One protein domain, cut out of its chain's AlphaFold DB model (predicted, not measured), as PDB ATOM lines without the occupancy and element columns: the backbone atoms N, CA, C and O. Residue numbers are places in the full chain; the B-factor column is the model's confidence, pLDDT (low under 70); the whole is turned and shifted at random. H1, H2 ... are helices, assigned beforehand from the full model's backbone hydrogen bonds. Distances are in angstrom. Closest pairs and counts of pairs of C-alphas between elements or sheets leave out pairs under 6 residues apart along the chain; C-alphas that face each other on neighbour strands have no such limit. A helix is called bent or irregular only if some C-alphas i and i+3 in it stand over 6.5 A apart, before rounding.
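This is residues 133 to 237 of the 362 residues of an uncharacterized protein of Burkholderia sp. A9 (UniProt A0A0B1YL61). A long helix, H1, has one shorter helix packed on each of two opposite sides, H2 and H5, and a small loop-rich head with the short helices H3 and H4 makes one end of the rod-shaped whole. Long stretches without a named element lead from H1 to H2, out to the head, and back from it to H5. The printed part has 105 residues with five named helices, H1 to H5 in chain order, and no named strand; the class is all helix, with 57 residues in named elements. It is loose, with a radius of gyration of the C-alphas of 16.5 A, and spans 54 by 26 by 24 A.

Find C-alpha 133 at (28.700, -45.015, 62.270); from there H1, residues 133 to 158, runs 36.9 A to C-alpha 158 at (23.313, -50.694, 26.249). Next look for H2, residues 172 to 180, 11.5 A long. H3 is residues 194 to 197, and H4 is residues 202 to 206. H4 is irregular: C-alphas 202 and 205 are 7.3 A apart. H5, residues 223 to 235, covers 17.9 A and ends at C-alpha 235, (39.526, -52.459, 25.581).

Start at H1, whose residues 144 to 148 alone touch H2; the closest C-alphas, of Val 144 and Val 173, are 6.9 A apart. The two form a helical hairpin, opposite ways at a steep tilt of 38 degrees. Residues 145 to 157 of H1 alone touch H5, closest at the C-alphas of Gly 149 and Ala 226, 4.3 A; they run the same way at a steep tilt of 44 degrees. H2 and H5 are apart. H3 and H4 are close but not clearly touching, with the C-alphas of Ala 197 and Tyr 204 closest at 7.7 A; H1 is apart from both. In H2 and H5 every O i to N i+4 pair is within hydrogen-bond range, in H1 20 of 22 and in H4 0 of 1, with 1 of 2 O i to N i+3 pairs; H3 is too short for an O i to N i+4 pair.

Look at Ala 202 and Gly 237 for the C-alphas farthest apart, 55.4 A. The printed part has no cut; the links H1 to H2, H2 to H3 and H4 to H5 are long, and H3 to H4 is tight. The mean pLDDT of the printed part is 81.0, with values under 70 at residues 159 to 162, 171 and 216 to 220.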
ATOM      1  N   TYR A 133      29.816 -45.412  63.127       91.94
ATOM      2  CA  TYR A 133      28.700 -45.015  62.270       91.94
ATOM      3  C   TYR A 133      29.177 -44.166  61.083       91.94
ATOM      4  O   TYR A 133      28.805 -44.442  59.944       91.94
ATOM      5  N   LEU A 134      30.045 -43.184  61.336       90.62
ATOM      6  CA  LEU A 134      30.611 -42.317  60.302       90.62
ATOM      7  C   LEU A 134      31.544 -43.086  59.354       90.62
ATOM      8  O   LEU A 134      31.436 -42.928  58.142       90.62
ATOM      9  N   GLU A 135      32.370 -43.998  59.875       90.81
ATOM     10  CA  GLU A 135      33.204 -44.894  59.056       90.81
ATOM     11  C   GLU A 135      32.365 -45.753  58.094       90.81
ATOM     12  O   GLU A 135      32.736 -45.936  56.934       90.81
ATOM     13  N   ILE A 136      31.216 -46.268  58.545       89.88
ATOM     14  CA  ILE A 136      30.292 -47.028  57.690       89.88
ATOM     15  C   ILE A 136      29.693 -46.128  56.606       89.88
ATOM     16  O   ILE A 136      29.575 -46.554  55.460       89.88
ATOM     17  N   ILE A 137      29.328 -44.887  56.938       88.75
ATOM     18  CA  ILE A 137      28.807 -43.926  55.954       88.75
ATOM     19  C   ILE A 137      29.838 -43.627  54.868       88.75
ATOM     20  O   ILE A 137      29.475 -43.547  53.692       88.75
ATOM     21  N   ASP A 138      31.106 -43.497  55.242       86.06
ATOM     22  CA  ASP A 138      32.189 -43.296  54.283       86.06
ATOM     23  C   ASP A 138      32.377 -44.529  53.386       86.06
ATOM     24  O   ASP A 138      32.493 -44.389  52.169       86.06
ATOM     25  N   GLN A 139      32.303 -45.745  53.938       87.62
ATOM     26  CA  GLN A 139      32.337 -46.986  53.146       87.62
ATOM     27  C   GLN A 139      31.131 -47.108  52.202       87.62
ATOM     28  O   GLN A 139      31.258 -47.551  51.061       87.62
ATOM     29  N   MET A 140      29.945 -46.680  52.643       86.56
ATOM     30  CA  MET A 140      28.755 -46.656  51.795       86.56
ATOM     31  C   MET A 140      28.922 -45.726  50.592       86.56
ATOM     32  O   MET A 140      28.340 -46.008  49.543       86.56
ATOM     33  N   ALA A 141      29.727 -44.665  50.701       85.50
ATOM     34  CA  ALA A 141      29.989 -43.762  49.586       85.50
ATOM     35  C   ALA A 141      30.565 -44.506  48.371       85.50
ATOM     36  O   ALA A 141      30.113 -44.276  47.249       85.50
ATOM     37  N   GLU A 142      31.509 -45.425  48.584       86.31
ATOM     38  CA  GLU A 142      32.127 -46.234  47.523       86.31
ATOM     39  C   GLU A 142      31.109 -47.178  46.865       86.31
ATOM     40  O   GLU A 142      31.013 -47.251  45.636       86.31
ATOM     41  N   CYS A 143      30.282 -47.847  47.674       87.12
ATOM     42  CA  CYS A 143      29.217 -48.719  47.180       87.12
ATOM     43  C   CYS A 143      28.213 -47.945  46.317       87.12
ATOM     44  O   CYS A 143      27.882 -48.371  45.210       87.12
ATOM     45  N   VAL A 144      27.752 -46.785  46.796       86.25
ATOM     46  CA  VAL A 144      26.797 -45.943  46.062       86.25
ATOM     47  C   VAL A 144      27.424 -45.403  44.776       86.25
ATOM     48  O   VAL A 144      26.779 -45.444  43.730       86.25
ATOM     49  N   GLN A 145      28.685 -44.957  44.816       85.25
ATOM     50  CA  GLN A 145      29.424 -44.528  43.623       85.25
ATOM     51  C   GLN A 145      29.529 -45.650  42.590       85.25
ATOM     52  O   GLN A 145      29.263 -45.416  41.412       85.25
ATOM     53  N   THR A 146      29.833 -46.870  43.027       88.00
ATOM     54  CA  THR A 146      29.950 -48.033  42.142       88.00
ATOM     55  C   THR A 146      28.612 -48.398  41.508       88.00
ATOM     56  O   THR A 146      28.533 -48.622  40.301       88.00
ATOM     57  N   MET A 147      27.529 -48.410  42.292       87.88
ATOM     58  CA  MET A 147      26.180 -48.686  41.788       87.88
ATOM     59  C   MET A 147      25.699 -47.616  40.798       87.88
ATOM     60  O   MET A 147      25.113 -47.955  39.765       87.88
ATOM     61  N   ALA A 148      25.952 -46.337  41.094       84.88
ATOM     62  CA  ALA A 148      25.623 -45.222  40.211       84.88
ATOM     63  C   ALA A 148      26.446 -45.275  38.913       84.88
ATOM     64  O   ALA A 148      25.880 -45.191  37.822       84.88
ATOM     65  N   GLY A 149      27.755 -45.512  39.024       85.19
ATOM     66  CA  GLY A 149      28.663 -45.634  37.888       85.19
ATOM     67  C   GLY A 149      28.335 -46.821  36.985       85.19
ATOM     68  O   GLY A 149      28.288 -46.669  35.767       85.19
ATOM     69  N   ALA A 150      28.002 -47.981  37.558       88.00
ATOM     70  CA  ALA A 150      27.561 -49.148  36.795       88.00
ATOM     71  C   ALA A 150      26.269 -48.875  36.008       88.00
ATOM     72  O   ALA A 150      26.145 -49.289  34.854       88.00
ATOM     73  N   HIS A 151      25.317 -48.149  36.599       85.75
ATOM     74  CA  HIS A 151      24.097 -47.749  35.900       85.75
ATOM     75  C   HIS A 151      24.385 -46.757  34.766       85.75
ATOM     76  O   HIS A 151      23.866 -46.918  33.663       85.75
ATOM     77  N   GLN A 152      25.247 -45.766  34.998       81.56
ATOM     78  CA  GLN A 152      25.628 -44.801  33.968       81.56
ATOM     79  C   GLN A 152      26.379 -45.477  32.812       81.56
ATOM     80  O   GLN A 152      26.032 -45.263  31.650       81.56
ATOM     81  N   ALA A 153      27.323 -46.371  33.116       84.88
ATOM     82  CA  ALA A 153      28.009 -47.198  32.128       84.88
ATOM     83  C   ALA A 153      27.016 -48.052  31.322       84.88
ATOM     84  O   ALA A 153      27.099 -48.104  30.096       84.88
ATOM     85  N   TRP A 154      26.030 -48.672  31.981       84.88
ATOM     86  CA  TRP A 154      24.984 -49.433  31.296       84.88
ATOM     87  C   TRP A 154      24.200 -48.580  30.300       84.88
ATOM     88  O   TRP A 154      24.010 -49.001  29.162       84.88
ATOM     89  N   ILE A 155      23.767 -47.379  30.693       79.94
ATOM     90  CA  ILE A 155      23.031 -46.473  29.796       79.94
ATOM     91  C   ILE A 155      23.864 -46.156  28.545       79.94
ATOM     92  O   ILE A 155      23.339 -46.163  27.434       79.94
ATOM     93  N   LEU A 156      25.165 -45.930  28.709       78.69
ATOM     94  CA  LEU A 156      26.065 -45.571  27.611       78.69
ATOM     95  C   LEU A 156      26.378 -46.737  26.671       78.69
ATOM     96  O   LEU A 156      26.552 -46.530  25.472       78.69
ATOM     97  N   MET A 157      26.474 -47.952  27.214       80.81
ATOM     98  CA  MET A 157      26.831 -49.144  26.444       80.81
ATOM     99  C   MET A 157      25.610 -49.833  25.826       80.81
ATOM    100  O   MET A 157      25.692 -50.336  24.710       80.81
ATOM    101  N   LEU A 158      24.489 -49.868  26.551       77.38
ATOM    102  CA  LEU A 158      23.313 -50.694  26.249       77.38
ATOM    103  C   LEU A 158      21.990 -49.911  26.273       77.38
ATOM    104  O   LEU A 158      20.989 -50.398  25.754       77.38
ATOM    105  N   GLY A 159      21.958 -48.701  26.842       64.44
ATOM    106  CA  GLY A 159      20.725 -47.965  27.160       64.44
ATOM    107  C   GLY A 159      19.873 -47.506  25.975       64.44
ATOM    108  O   GLY A 159      18.722 -47.129  26.177       64.44
ATOM    109  N   ASN A 160      20.393 -47.570  24.747       61.25
ATOM    110  CA  ASN A 160      19.616 -47.300  23.533       61.25
ATOM    111  C   ASN A 160      18.829 -48.526  23.031       61.25
ATOM    112  O   ASN A 160      18.009 -48.380  22.123       61.25
ATOM    113  N   ASP A 161      19.058 -49.721  23.592       67.12
ATOM    114  CA  ASP A 161      18.306 -50.928  23.246       67.12
ATOM    115  C   ASP A 161      17.208 -51.198  24.295       67.12
ATOM    116  O   ASP A 161      17.506 -51.627  25.415       67.12
ATOM    117  N   PRO A 162      15.917 -51.005  23.957       66.06
ATOM    118  CA  PRO A 162      14.807 -51.254  24.879       66.06
ATOM    119  C   PRO A 162      14.690 -52.722  25.325       66.06
ATOM    120  O   PRO A 162      13.922 -53.016  26.239       66.06
ATOM    121  N   LYS A 163      15.436 -53.653  24.713       76.12
ATOM    122  CA  LYS A 163      15.526 -55.052  25.163       76.12
ATOM    123  C   LYS A 163      16.378 -55.234  26.418       76.12
ATOM    124  O   LYS A 163      16.253 -56.271  27.064       76.12
ATOM    125  N   TRP A 164      17.215 -54.257  26.767       74.94
ATOM    126  CA  TRP A 164      18.168 -54.348  27.873       74.94
ATOM    127  C   TRP A 164      17.956 -53.215  28.890       74.94
ATOM    128  O   TRP A 164      18.832 -52.364  29.068       74.94
ATOM    129  N   PRO A 165      16.803 -53.175  29.589       77.06
ATOM    130  CA  PRO A 165      16.633 -52.258  30.709       77.06
ATOM    131  C   PRO A 165      17.648 -52.593  31.809       77.06
ATOM    132  O   PRO A 165      17.946 -53.765  32.052       77.06
ATOM    133  N   PHE A 166      18.174 -51.571  32.490       77.56
ATOM    134  CA  PHE A 166      19.076 -51.800  33.615       77.56
ATOM    135  C   PHE A 166      18.321 -52.549  34.729       77.56
ATOM    136  O   PHE A 166      17.282 -52.066  35.180       77.56
ATOM    137  N   PRO A 167      18.804 -53.716  35.193       72.62
ATOM    138  CA  PRO A 167      18.044 -54.565  36.112       72.62
ATOM    139  C   PRO A 167      18.087 -54.098  37.580       72.62
ATOM    140  O   PRO A 167      17.441 -54.708  38.429       72.62
ATOM    141  N   GLY A 168      18.862 -53.056  37.907       77.56
ATOM    142  CA  GLY A 168      19.122 -52.615  39.280       77.56
ATOM    143  C   GLY A 168      18.635 -51.200  39.612       77.56
ATOM    144  O   GLY A 168      18.159 -50.456  38.761       77.56
ATOM    145  N   ARG A 169      18.817 -50.793  40.874       72.62
ATOM    146  CA  ARG A 169      18.413 -49.475  41.409       72.62
ATOM    147  C   ARG A 169      19.521 -48.411  41.374       72.62
ATOM    148  O   ARG A 169      19.537 -47.514  42.205       72.62
ATOM    149  N   GLY A 170      20.469 -48.492  40.442       71.38
ATOM    150  CA  GLY A 170      21.748 -47.764  40.539       71.38
ATOM    151  C   GLY A 170      21.634 -46.243  40.716       71.38
ATOM    152  O   GLY A 170      22.260 -45.696  41.614       71.38
ATOM    153  N   ALA A 171      20.783 -45.558  39.939       66.88
ATOM    154  CA  ALA A 171      20.553 -44.111  40.116       66.88
ATOM    155  C   ALA A 171      19.535 -43.792  41.224       66.88
ATOM    156  O   ALA A 171      19.591 -42.717  41.813       66.88
ATOM    157  N   GLN A 172      18.626 -44.726  41.525       77.12
ATOM    158  CA  GLN A 172      17.610 -44.559  42.569       77.12
ATOM    159  C   GLN A 172      18.222 -44.587  43.971       77.12
ATOM    160  O   GLN A 172      17.780 -43.833  44.823       77.12
ATOM    161  N   VAL A 173      19.290 -45.362  44.197       78.19
ATOM    162  CA  VAL A 173      19.967 -45.442  45.507       78.19
ATOM    163  C   VAL A 173      20.435 -44.071  45.998       78.19
ATOM    164  O   VAL A 173      20.375 -43.781  47.189       78.19
ATOM    165  N   ARG A 174      20.881 -43.197  45.092       71.50
ATOM    166  CA  ARG A 174      21.283 -41.838  45.455       71.50
ATOM    167  C   ARG A 174      20.099 -41.001  45.937       71.50
ATOM    168  O   ARG A 174      20.216 -40.315  46.948       71.50
ATOM    169  N   GLU A 175      18.994 -41.047  45.201       76.06
ATOM    170  CA  GLU A 175      17.768 -40.332  45.554       76.06
ATOM    171  C   GLU A 175      17.207 -40.851  46.882       76.06
ATOM    172  O   GLU A 175      16.851 -40.066  47.756       76.06
ATOM    173  N   ASP A 176      17.246 -42.168  47.086       79.19
ATOM    174  CA  ASP A 176      16.869 -42.801  48.347       79.19
ATOM    175  C   ASP A 176      17.737 -42.275  49.505       79.19
ATOM    176  O   ASP A 176      17.215 -41.979  50.581       79.19
ATOM    177  N   VAL A 177      19.048 -42.085  49.290       79.44
ATOM    178  CA  VAL A 177      19.952 -41.530  50.312       79.44
ATOM    179  C   VAL A 177      19.646 -40.057  50.619       79.44
ATOM    180  O   VAL A 177      19.624 -39.651  51.786       79.44
ATOM    181  N   LEU A 178      19.390 -39.249  49.592       75.50
ATOM    182  CA  LEU A 178      19.054 -37.834  49.751       75.50
ATOM    183  C   LEU A 178      17.726 -37.661  50.491       75.50
ATOM    184  O   LEU A 178      17.654 -36.919  51.472       75.50
ATOM    185  N   THR A 179      16.707 -38.409  50.092       74.12
ATOM    186  CA  THR A 179      15.336 -38.207  50.566       74.12
ATOM    187  C   THR A 179      15.074 -38.914  51.895       74.12
ATOM    188  O   THR A 179      14.466 -38.335  52.795       74.12
ATOM    189  N   HIS A 180      15.583 -40.136  52.072       73.75
ATOM    190  CA  HIS A 180      15.281 -40.988  53.233       73.75
ATOM    191  C   HIS A 180      16.515 -41.635  53.878       73.75
ATOM    192  O   HIS A 180      16.381 -42.461  54.780       73.75
ATOM    193  N   GLY A 181      17.714 -41.301  53.405       76.00
ATOM    194  CA  GLY A 181      18.938 -41.970  53.814       76.00
ATOM    195  C   GLY A 181      19.529 -41.511  55.132       76.00
ATOM    196  O   GLY A 181      18.943 -40.774  55.922       76.00
ATOM    197  N   LEU A 182      20.768 -41.955  55.329       81.81
ATOM    198  CA  LEU A 182      21.575 -41.643  56.497       81.81
ATOM    199  C   LEU A 182      21.837 -40.137  56.607       81.81
ATOM    200  O   LEU A 182      21.802 -39.395  55.619       81.81
ATOM    201  N   ARG A 183      22.082 -39.692  57.839       87.06
ATOM    202  CA  ARG A 183      22.355 -38.297  58.164       87.06
ATOM    203  C   ARG A 183      23.611 -38.212  59.019       87.06
ATOM    204  O   ARG A 183      23.904 -39.135  59.768       87.06
ATOM    205  N   VAL A 184      24.348 -37.120  58.903       88.25
ATOM    206  CA  VAL A 184      25.616 -36.896  59.595       88.25
ATOM    207  C   VAL A 184      25.656 -35.513  60.244       88.25
ATOM    208  O   VAL A 184      24.931 -34.616  59.800       88.25
ATOM    209  N   PRO A 185      26.507 -35.319  61.264       89.31
ATOM    210  CA  PRO A 185      26.824 -33.998  61.796       89.31
ATOM    211  C   PRO A 185      27.371 -33.043  60.727       89.31
ATOM    212  O   PRO A 185      27.821 -33.465  59.655       89.31
ATOM    213  N   VAL A 186      27.356 -31.747  61.040       88.31
ATOM    214  CA  VAL A 186      27.755 -30.668  60.126       88.31
ATOM    215  C   VAL A 186      29.165 -30.853  59.561       88.31
ATOM    216  O   VAL A 186      29.386 -30.574  58.388       88.31
ATOM    217  N   GLU A 187      30.094 -31.402  60.343       87.81
ATOM    218  CA  GLU A 187      31.500 -31.604  59.971       87.81
ATOM    219  C   GLU A 187      31.676 -32.570  58.788       87.81
ATOM    220  O   GLU A 187      32.667 -32.494  58.060       87.81
ATOM    221  N   TYR A 188      30.702 -33.459  58.581       85.81
ATOM    222  CA  TYR A 188      30.701 -34.494  57.543       85.81
ATOM    223  C   TYR A 188      29.725 -34.184  56.396       85.81
ATOM    224  O   TYR A 188      29.563 -34.985  55.468       85.81
ATOM    225  N   SER A 189      29.061 -33.028  56.444       86.69
ATOM    226  CA  SER A 189      28.143 -32.558  55.409       86.69
ATOM    227  C   SER A 189      28.772 -31.443  54.570       86.69
ATOM    228  O   SER A 189      29.855 -30.936  54.870       86.69
ATOM    229  N   ARG A 190      28.092 -31.029  53.494       82.25
ATOM    230  CA  ARG A 190      28.539 -29.876  52.691       82.25
ATOM    231  C   ARG A 190      28.494 -28.557  53.462       82.25
ATOM    232  O   ARG A 190      29.204 -27.635  53.086       82.25
ATOM    233  N   LEU A 191      27.720 -28.482  54.545       84.44
ATOM    234  CA  LEU A 191      27.627 -27.299  55.406       84.44
ATOM    235  C   LEU A 191      28.869 -27.084  56.277       84.44
ATOM    236  O   LEU A 191      28.965 -26.066  56.958       84.44
ATOM    237  N   ASN A 192      29.832 -28.008  56.244       86.12
ATOM    238  CA  ASN A 192      31.169 -27.740  56.759       86.12
ATOM    239  C   ASN A 192      31.892 -26.649  55.940       86.12
ATOM    240  O   ASN A 192      32.772 -25.973  56.466       86.12
ATOM    241  N   ASP A 193      31.527 -26.457  54.663       83.62
ATOM    242  CA  ASP A 193      32.012 -25.337  53.851       83.62
ATOM    243  C   ASP A 193      31.338 -24.033  54.319       83.62
ATOM    244  O   ASP A 193      30.114 -23.900  54.180       83.62
ATOM    245  N   PRO A 194      32.102 -23.051  54.842       82.75
ATOM    246  CA  PRO A 194      31.550 -21.783  55.313       82.75
ATOM    247  C   PRO A 194      30.732 -21.053  54.245       82.75
ATOM    248  O   PRO A 194      29.715 -20.447  54.565       82.75
ATOM    249  N   THR A 195      31.131 -21.168  52.977       82.06
ATOM    250  CA  THR A 195      30.453 -20.526  51.842       82.06
ATOM    251  C   THR A 195      29.054 -21.094  51.642       82.06
ATOM    252  O   THR A 195      28.116 -20.364  51.340       82.06
ATOM    253  N   VAL A 196      28.904 -22.410  51.827       80.94
ATOM    254  CA  VAL A 196      27.605 -23.081  51.732       80.94
ATOM    255  C   VAL A 196      26.778 -22.764  52.973       80.94
ATOM    256  O   VAL A 196      25.595 -22.477  52.846       80.94
ATOM    257  N   ALA A 197      27.391 -22.754  54.160       83.81
ATOM    258  CA  ALA A 197      26.713 -22.456  55.421       83.81
ATOM    259  C   ALA A 197      26.116 -21.036  55.481       83.81
ATOM    260  O   ALA A 197      25.075 -20.848  56.105       83.81
ATOM    261  N   GLU A 198      26.722 -20.052  54.806       83.31
ATOM    262  CA  GLU A 198      26.199 -18.677  54.708       83.31
ATOM    263  C   GLU A 198      24.810 -18.585  54.052       83.31
ATOM    264  O   GLU A 198      24.089 -17.608  54.263       83.31
ATOM    265  N   GLU A 199      24.408 -19.596  53.278       83.50
ATOM    266  CA  GLU A 199      23.075 -19.666  52.678       83.50
ATOM    267  C   GLU A 199      21.998 -20.169  53.651       83.50
ATOM    268  O   GLU A 199      20.822 -20.196  53.283       83.50
ATOM    269  N   TYR A 200      22.357 -20.568  54.875       84.50
ATOM    270  CA  TYR A 200      21.457 -21.213  55.835       84.50
ATOM    271  C   TYR A 200      21.278 -20.405  57.126       84.50
ATOM    272  O   TYR A 200      22.085 -19.544  57.478       84.50
ATOM    273  N   THR A 201      20.185 -20.667  57.846       85.00
ATOM    274  CA  THR A 201      19.939 -20.072  59.169       85.00
ATOM    275  C   THR A 201      20.957 -20.554  60.213       85.00
ATOM    276  O   THR A 201      21.552 -21.621  60.086       85.00
ATOM    277  N   ALA A 202      21.189 -19.750  61.259       83.94
ATOM    278  CA  ALA A 202      22.285 -19.947  62.220       83.94
ATOM    279  C   ALA A 202      22.189 -21.227  63.079       83.94
ATOM    280  O   ALA A 202      23.194 -21.666  63.634       83.94
ATOM    281  N   ASP A 203      21.005 -21.830  63.169       84.06
ATOM    282  CA  ASP A 203      20.709 -23.089  63.867       84.06
ATOM    283  C   ASP A 203      21.193 -24.336  63.109       84.06
ATOM    284  O   ASP A 203      21.038 -25.460  63.582       84.06
ATOM    285  N   TYR A 204      21.846 -24.163  61.956       82.31
ATOM    286  CA  TYR A 204      22.338 -25.280  61.156       82.31
ATOM    287  C   TYR A 204      23.330 -26.203  61.902       82.31
ATOM    288  O   TYR A 204      23.567 -27.333  61.486       82.31
ATOM    289  N   ARG A 205      23.930 -25.785  63.014       84.62
ATOM    290  CA  ARG A 205      24.865 -26.643  63.767       84.62
ATOM    291  C   ARG A 205      24.173 -27.702  64.623       84.62
ATOM    292  O   ARG A 205      24.803 -28.696  64.962       84.62
ATOM    293  N   ASP A 206      22.891 -27.513  64.917       84.62
ATOM    294  CA  ASP A 206      22.136 -28.372  65.834       84.62
ATOM    295  C   ASP A 206      21.387 -29.505  65.110       84.62
ATOM    296  O   ASP A 206      20.626 -30.260  65.716       84.62
ATOM    297  N   LEU A 207      21.589 -29.634  63.796       84.75
ATOM    298  CA  LEU A 207      20.853 -30.550  62.929       84.75
ATOM    299  C   LEU A 207      21.785 -31.529  62.216       84.75
ATOM    300  O   LEU A 207      23.002 -31.351  62.153       84.75
ATOM    301  N   TRP A 208      21.188 -32.593  61.682       87.56
ATOM    302  CA  TRP A 208      21.885 -33.636  60.939       87.56
ATOM    303  C   TRP A 208      21.504 -33.585  59.457       87.56
ATOM    304  O   TRP A 208      20.346 -33.357  59.106       87.56
ATOM    305  N   TYR A 209      22.475 -33.857  58.587       85.25
ATOM    306  CA  TYR A 209      22.406 -33.561  57.153       85.25
ATOM    307  C   TYR A 209      22.749 -34.756  56.281       85.25
ATOM    308  O   TYR A 209      23.417 -35.674  56.747       85.25
ATOM    309  N   PRO A 210      22.356 -34.760  54.999       86.12
ATOM    310  CA  PRO A 210      22.916 -35.701  54.045       86.12
ATOM    311  C   PRO A 210      24.459 -35.647  54.051       86.12
ATOM    312  O   PRO A 210      25.036 -34.559  54.168       86.12
ATOM    313  N   PRO A 211      25.144 -36.795  53.915       87.19
ATOM    314  CA  PRO A 211      26.597 -36.832  53.807       87.19
ATOM    315  C   PRO A 211      27.104 -35.968  52.654       87.19
ATOM    316  O   PRO A 211      26.465 -35.889  51.600       87.19
ATOM    317  N   ALA A 212      28.297 -35.385  52.807       83.69
ATOM    318  CA  ALA A 212      28.864 -34.488  51.803       83.69
ATOM    319  C   ALA A 212      28.928 -35.110  50.395       83.69
ATOM    320  O   ALA A 212      28.746 -34.415  49.398       83.69
ATOM    321  N   TRP A 213      29.165 -36.423  50.307       80.38
ATOM    322  CA  TRP A 213      29.212 -37.161  49.045       80.38
ATOM    323  C   TRP A 213      27.839 -37.357  48.387       80.38
ATOM    324  O   TRP A 213      27.777 -37.430  47.160       80.38
ATOM    325  N   ALA A 214      26.753 -37.421  49.164       78.00
ATOM    326  CA  ALA A 214      25.394 -37.583  48.644       78.00
ATOM    327  C   ALA A 214      24.867 -36.262  48.067       78.00
ATOM    328  O   ALA A 214      24.251 -36.243  46.999       78.00
ATOM    329  N   ASP A 215      25.192 -35.160  48.745       70.31
ATOM    330  CA  ASP A 215      24.774 -33.796  48.412       70.31
ATOM    331  C   ASP A 215      25.680 -33.113  47.363       70.31
ATOM    332  O   ASP A 215      25.534 -31.931  47.051       70.31
ATOM    333  N   LYS A 216      26.657 -33.827  46.778       60.59
ATOM    334  CA  LYS A 216      27.441 -33.296  45.647       60.59
ATOM    335  C   LYS A 216      26.509 -32.937  44.480       60.59
ATOM    336  O   LYS A 216      25.523 -33.640  44.262       60.59
ATOM    337  N   PRO A 217      26.806 -31.896  43.681       57.19
ATOM    338  CA  PRO A 217      26.016 -31.583  42.493       57.19
ATOM    339  C   PRO A 217      25.859 -32.824  41.604       57.19
ATOM    340  O   PRO A 217      26.796 -33.604  41.441       57.19
ATOM    341  N   ALA A 218      24.651 -33.016  41.064       52.91
ATOM    342  CA  ALA A 218      24.157 -34.230  40.405       52.91
ATOM    343  C   ALA A 218      25.128 -34.953  39.453       52.91
ATOM    344  O   ALA A 218      25.016 -36.165  39.300       52.91
ATOM    345  N   ARG A 219      26.074 -34.247  38.838       54.66
ATOM    346  CA  ARG A 219      26.861 -34.766  37.720       54.66
ATOM    347  C   ARG A 219      27.996 -35.705  38.134       54.66
ATOM    348  O   ARG A 219      28.093 -36.770  37.562       54.66
ATOM    349  N   SER A 220      28.751 -35.437  39.199       63.75
ATOM    350  CA  SER A 220      30.039 -36.126  39.409       63.75
ATOM    351  C   SER A 220      30.005 -37.488  40.130       63.75
ATOM    352  O   SER A 220      31.063 -38.011  40.485       63.75
ATOM    353  N   LEU A 221      28.837 -38.036  40.482       73.50
ATOM    354  CA  LEU A 221      28.766 -39.240  41.326       73.50
ATOM    355  C   LEU A 221      28.836 -40.515  40.476       73.50
ATOM    356  O   LEU A 221      27.911 -40.802  39.726       73.50
ATOM    357  N   GLY A 222      29.899 -41.305  40.642       75.19
ATOM    358  CA  GLY A 222      30.082 -42.573  39.925       75.19
ATOM    359  C   GLY A 222      30.627 -42.429  38.500       75.19
ATOM    360  O   GLY A 222      30.860 -43.440  37.847       75.19
ATOM    361  N   GLU A 223      30.887 -41.207  38.021       81.19
ATOM    362  CA  GLU A 223      31.409 -40.970  36.668       81.19
ATOM    363  C   GLU A 223      32.777 -41.620  36.434       81.19
ATOM    364  O   GLU A 223      32.974 -42.254  35.405       81.19
ATOM    365  N   ALA A 224      33.697 -41.533  37.400       82.75
ATOM    366  CA  ALA A 224      35.006 -42.184  37.301       82.75
ATOM    367  C   ALA A 224      34.872 -43.713  37.175       82.75
ATOM    368  O   ALA A 224      35.522 -44.338  36.342       82.75
ATOM    369  N   THR A 225      33.965 -44.315  37.949       86.31
ATOM    370  CA  THR A 225      33.664 -45.748  37.841       86.31
ATOM    371  C   THR A 225      33.008 -46.081  36.500       86.31
ATOM    372  O   THR A 225      33.306 -47.114  35.905       86.31
ATOM    373  N   ALA A 226      32.130 -45.212  35.991       86.69
ATOM    374  CA  ALA A 226      31.530 -45.392  34.675       86.69
ATOM    375  C   ALA A 226      32.585 -45.341  33.558       86.69
ATOM    376  O   ALA A 226      32.570 -46.191  32.668       86.69
ATOM    377  N   GLU A 227      33.524 -44.395  33.629       87.00
ATOM    378  CA  GLU A 227      34.655 -44.268  32.707       87.00
ATOM    379  C   GLU A 227      35.519 -45.529  32.695       87.00
ATOM    380  O   GLU A 227      35.839 -46.047  31.623       87.00
ATOM    381  N   GLU A 228      35.865 -46.041  33.877       88.00
ATOM    382  CA  GLU A 228      36.672 -47.248  34.033       88.00
ATOM    383  C   GLU A 228      35.978 -48.463  33.404       88.00
ATOM    384  O   GLU A 228      36.583 -49.183  32.604       88.00
ATOM    385  N   LEU A 229      34.683 -48.648  33.685       88.75
ATOM    386  CA  LEU A 229      33.885 -49.738  33.121       88.75
ATOM    387  C   LEU A 229      33.772 -49.644  31.594       88.75
ATOM    388  O   LEU A 229      34.013 -50.633  30.897       88.75
ATOM    389  N   VAL A 230      33.444 -48.464  31.057       87.25
ATOM    390  CA  VAL A 230      33.327 -48.245  29.604       87.25
ATOM    391  C   VAL A 230      34.677 -48.455  28.915       87.25
ATOM    392  O   VAL A 230      34.743 -49.096  27.863       87.25
ATOM    393  N   SER A 231      35.766 -47.967  29.511       85.94
ATOM    394  CA  SER A 231      37.123 -48.125  28.978       85.94
ATOM    395  C   SER A 231      37.568 -49.587  28.966       85.94
ATOM    396  O   SER A 231      38.133 -50.042  27.970       85.94
ATOM    397  N   ALA A 232      37.272 -50.347  30.025       87.94
ATOM    398  CA  ALA A 232      37.577 -51.772  30.105       87.94
ATOM    399  C   ALA A 232      36.816 -52.582  29.042       87.94
ATOM    400  O   ALA A 232      37.406 -53.404  28.337       87.94
ATOM    401  N   VAL A 233      35.517 -52.313  28.874       86.50
ATOM    402  CA  VAL A 233      34.660 -52.994  27.889       86.50
ATOM    403  C   VAL A 233      35.070 -52.648  26.453       86.50
ATOM    404  O   VAL A 233      35.154 -53.537  25.600       86.50
ATOM    405  N   ARG A 234      35.438 -51.390  26.192       85.50
ATOM    406  CA  ARG A 234      36.042 -50.974  24.919       85.50
ATOM    407  C   ARG A 234      37.377 -51.669  24.662       85.50
ATOM    408  O   ARG A 234      37.612 -52.136  23.550       85.50
ATOM    409  N   GLY A 235      38.246 -51.751  25.669       84.50
ATOM    410  CA  GLY A 235      39.526 -52.459  25.581       84.50
ATOM    411  C   GLY A 235      39.363 -53.946  25.249       84.50
ATOM    412  O   GLY A 235      40.204 -54.519  24.562       84.50
ATOM    413  N   ALA A 236      38.244 -54.549  25.662       86.19
ATOM    414  CA  ALA A 236      37.857 -55.912  25.304       86.19
ATOM    415  C   ALA A 236      37.261 -56.052  23.884       86.19
ATOM    416  O   ALA A 236      36.950 -57.165  23.461       86.19
ATOM    417  N   GLY A 237      37.124 -54.954  23.130       81.44
ATOM    418  CA  GLY A 237      36.700 -54.952  21.727       81.44
ATOM    419  C   GLY A 237      35.209 -54.700  21.487       81.44
ATOM    420  O   GLY A 237      34.756 -54.862  20.356       81.44
TER     421      GLY A 237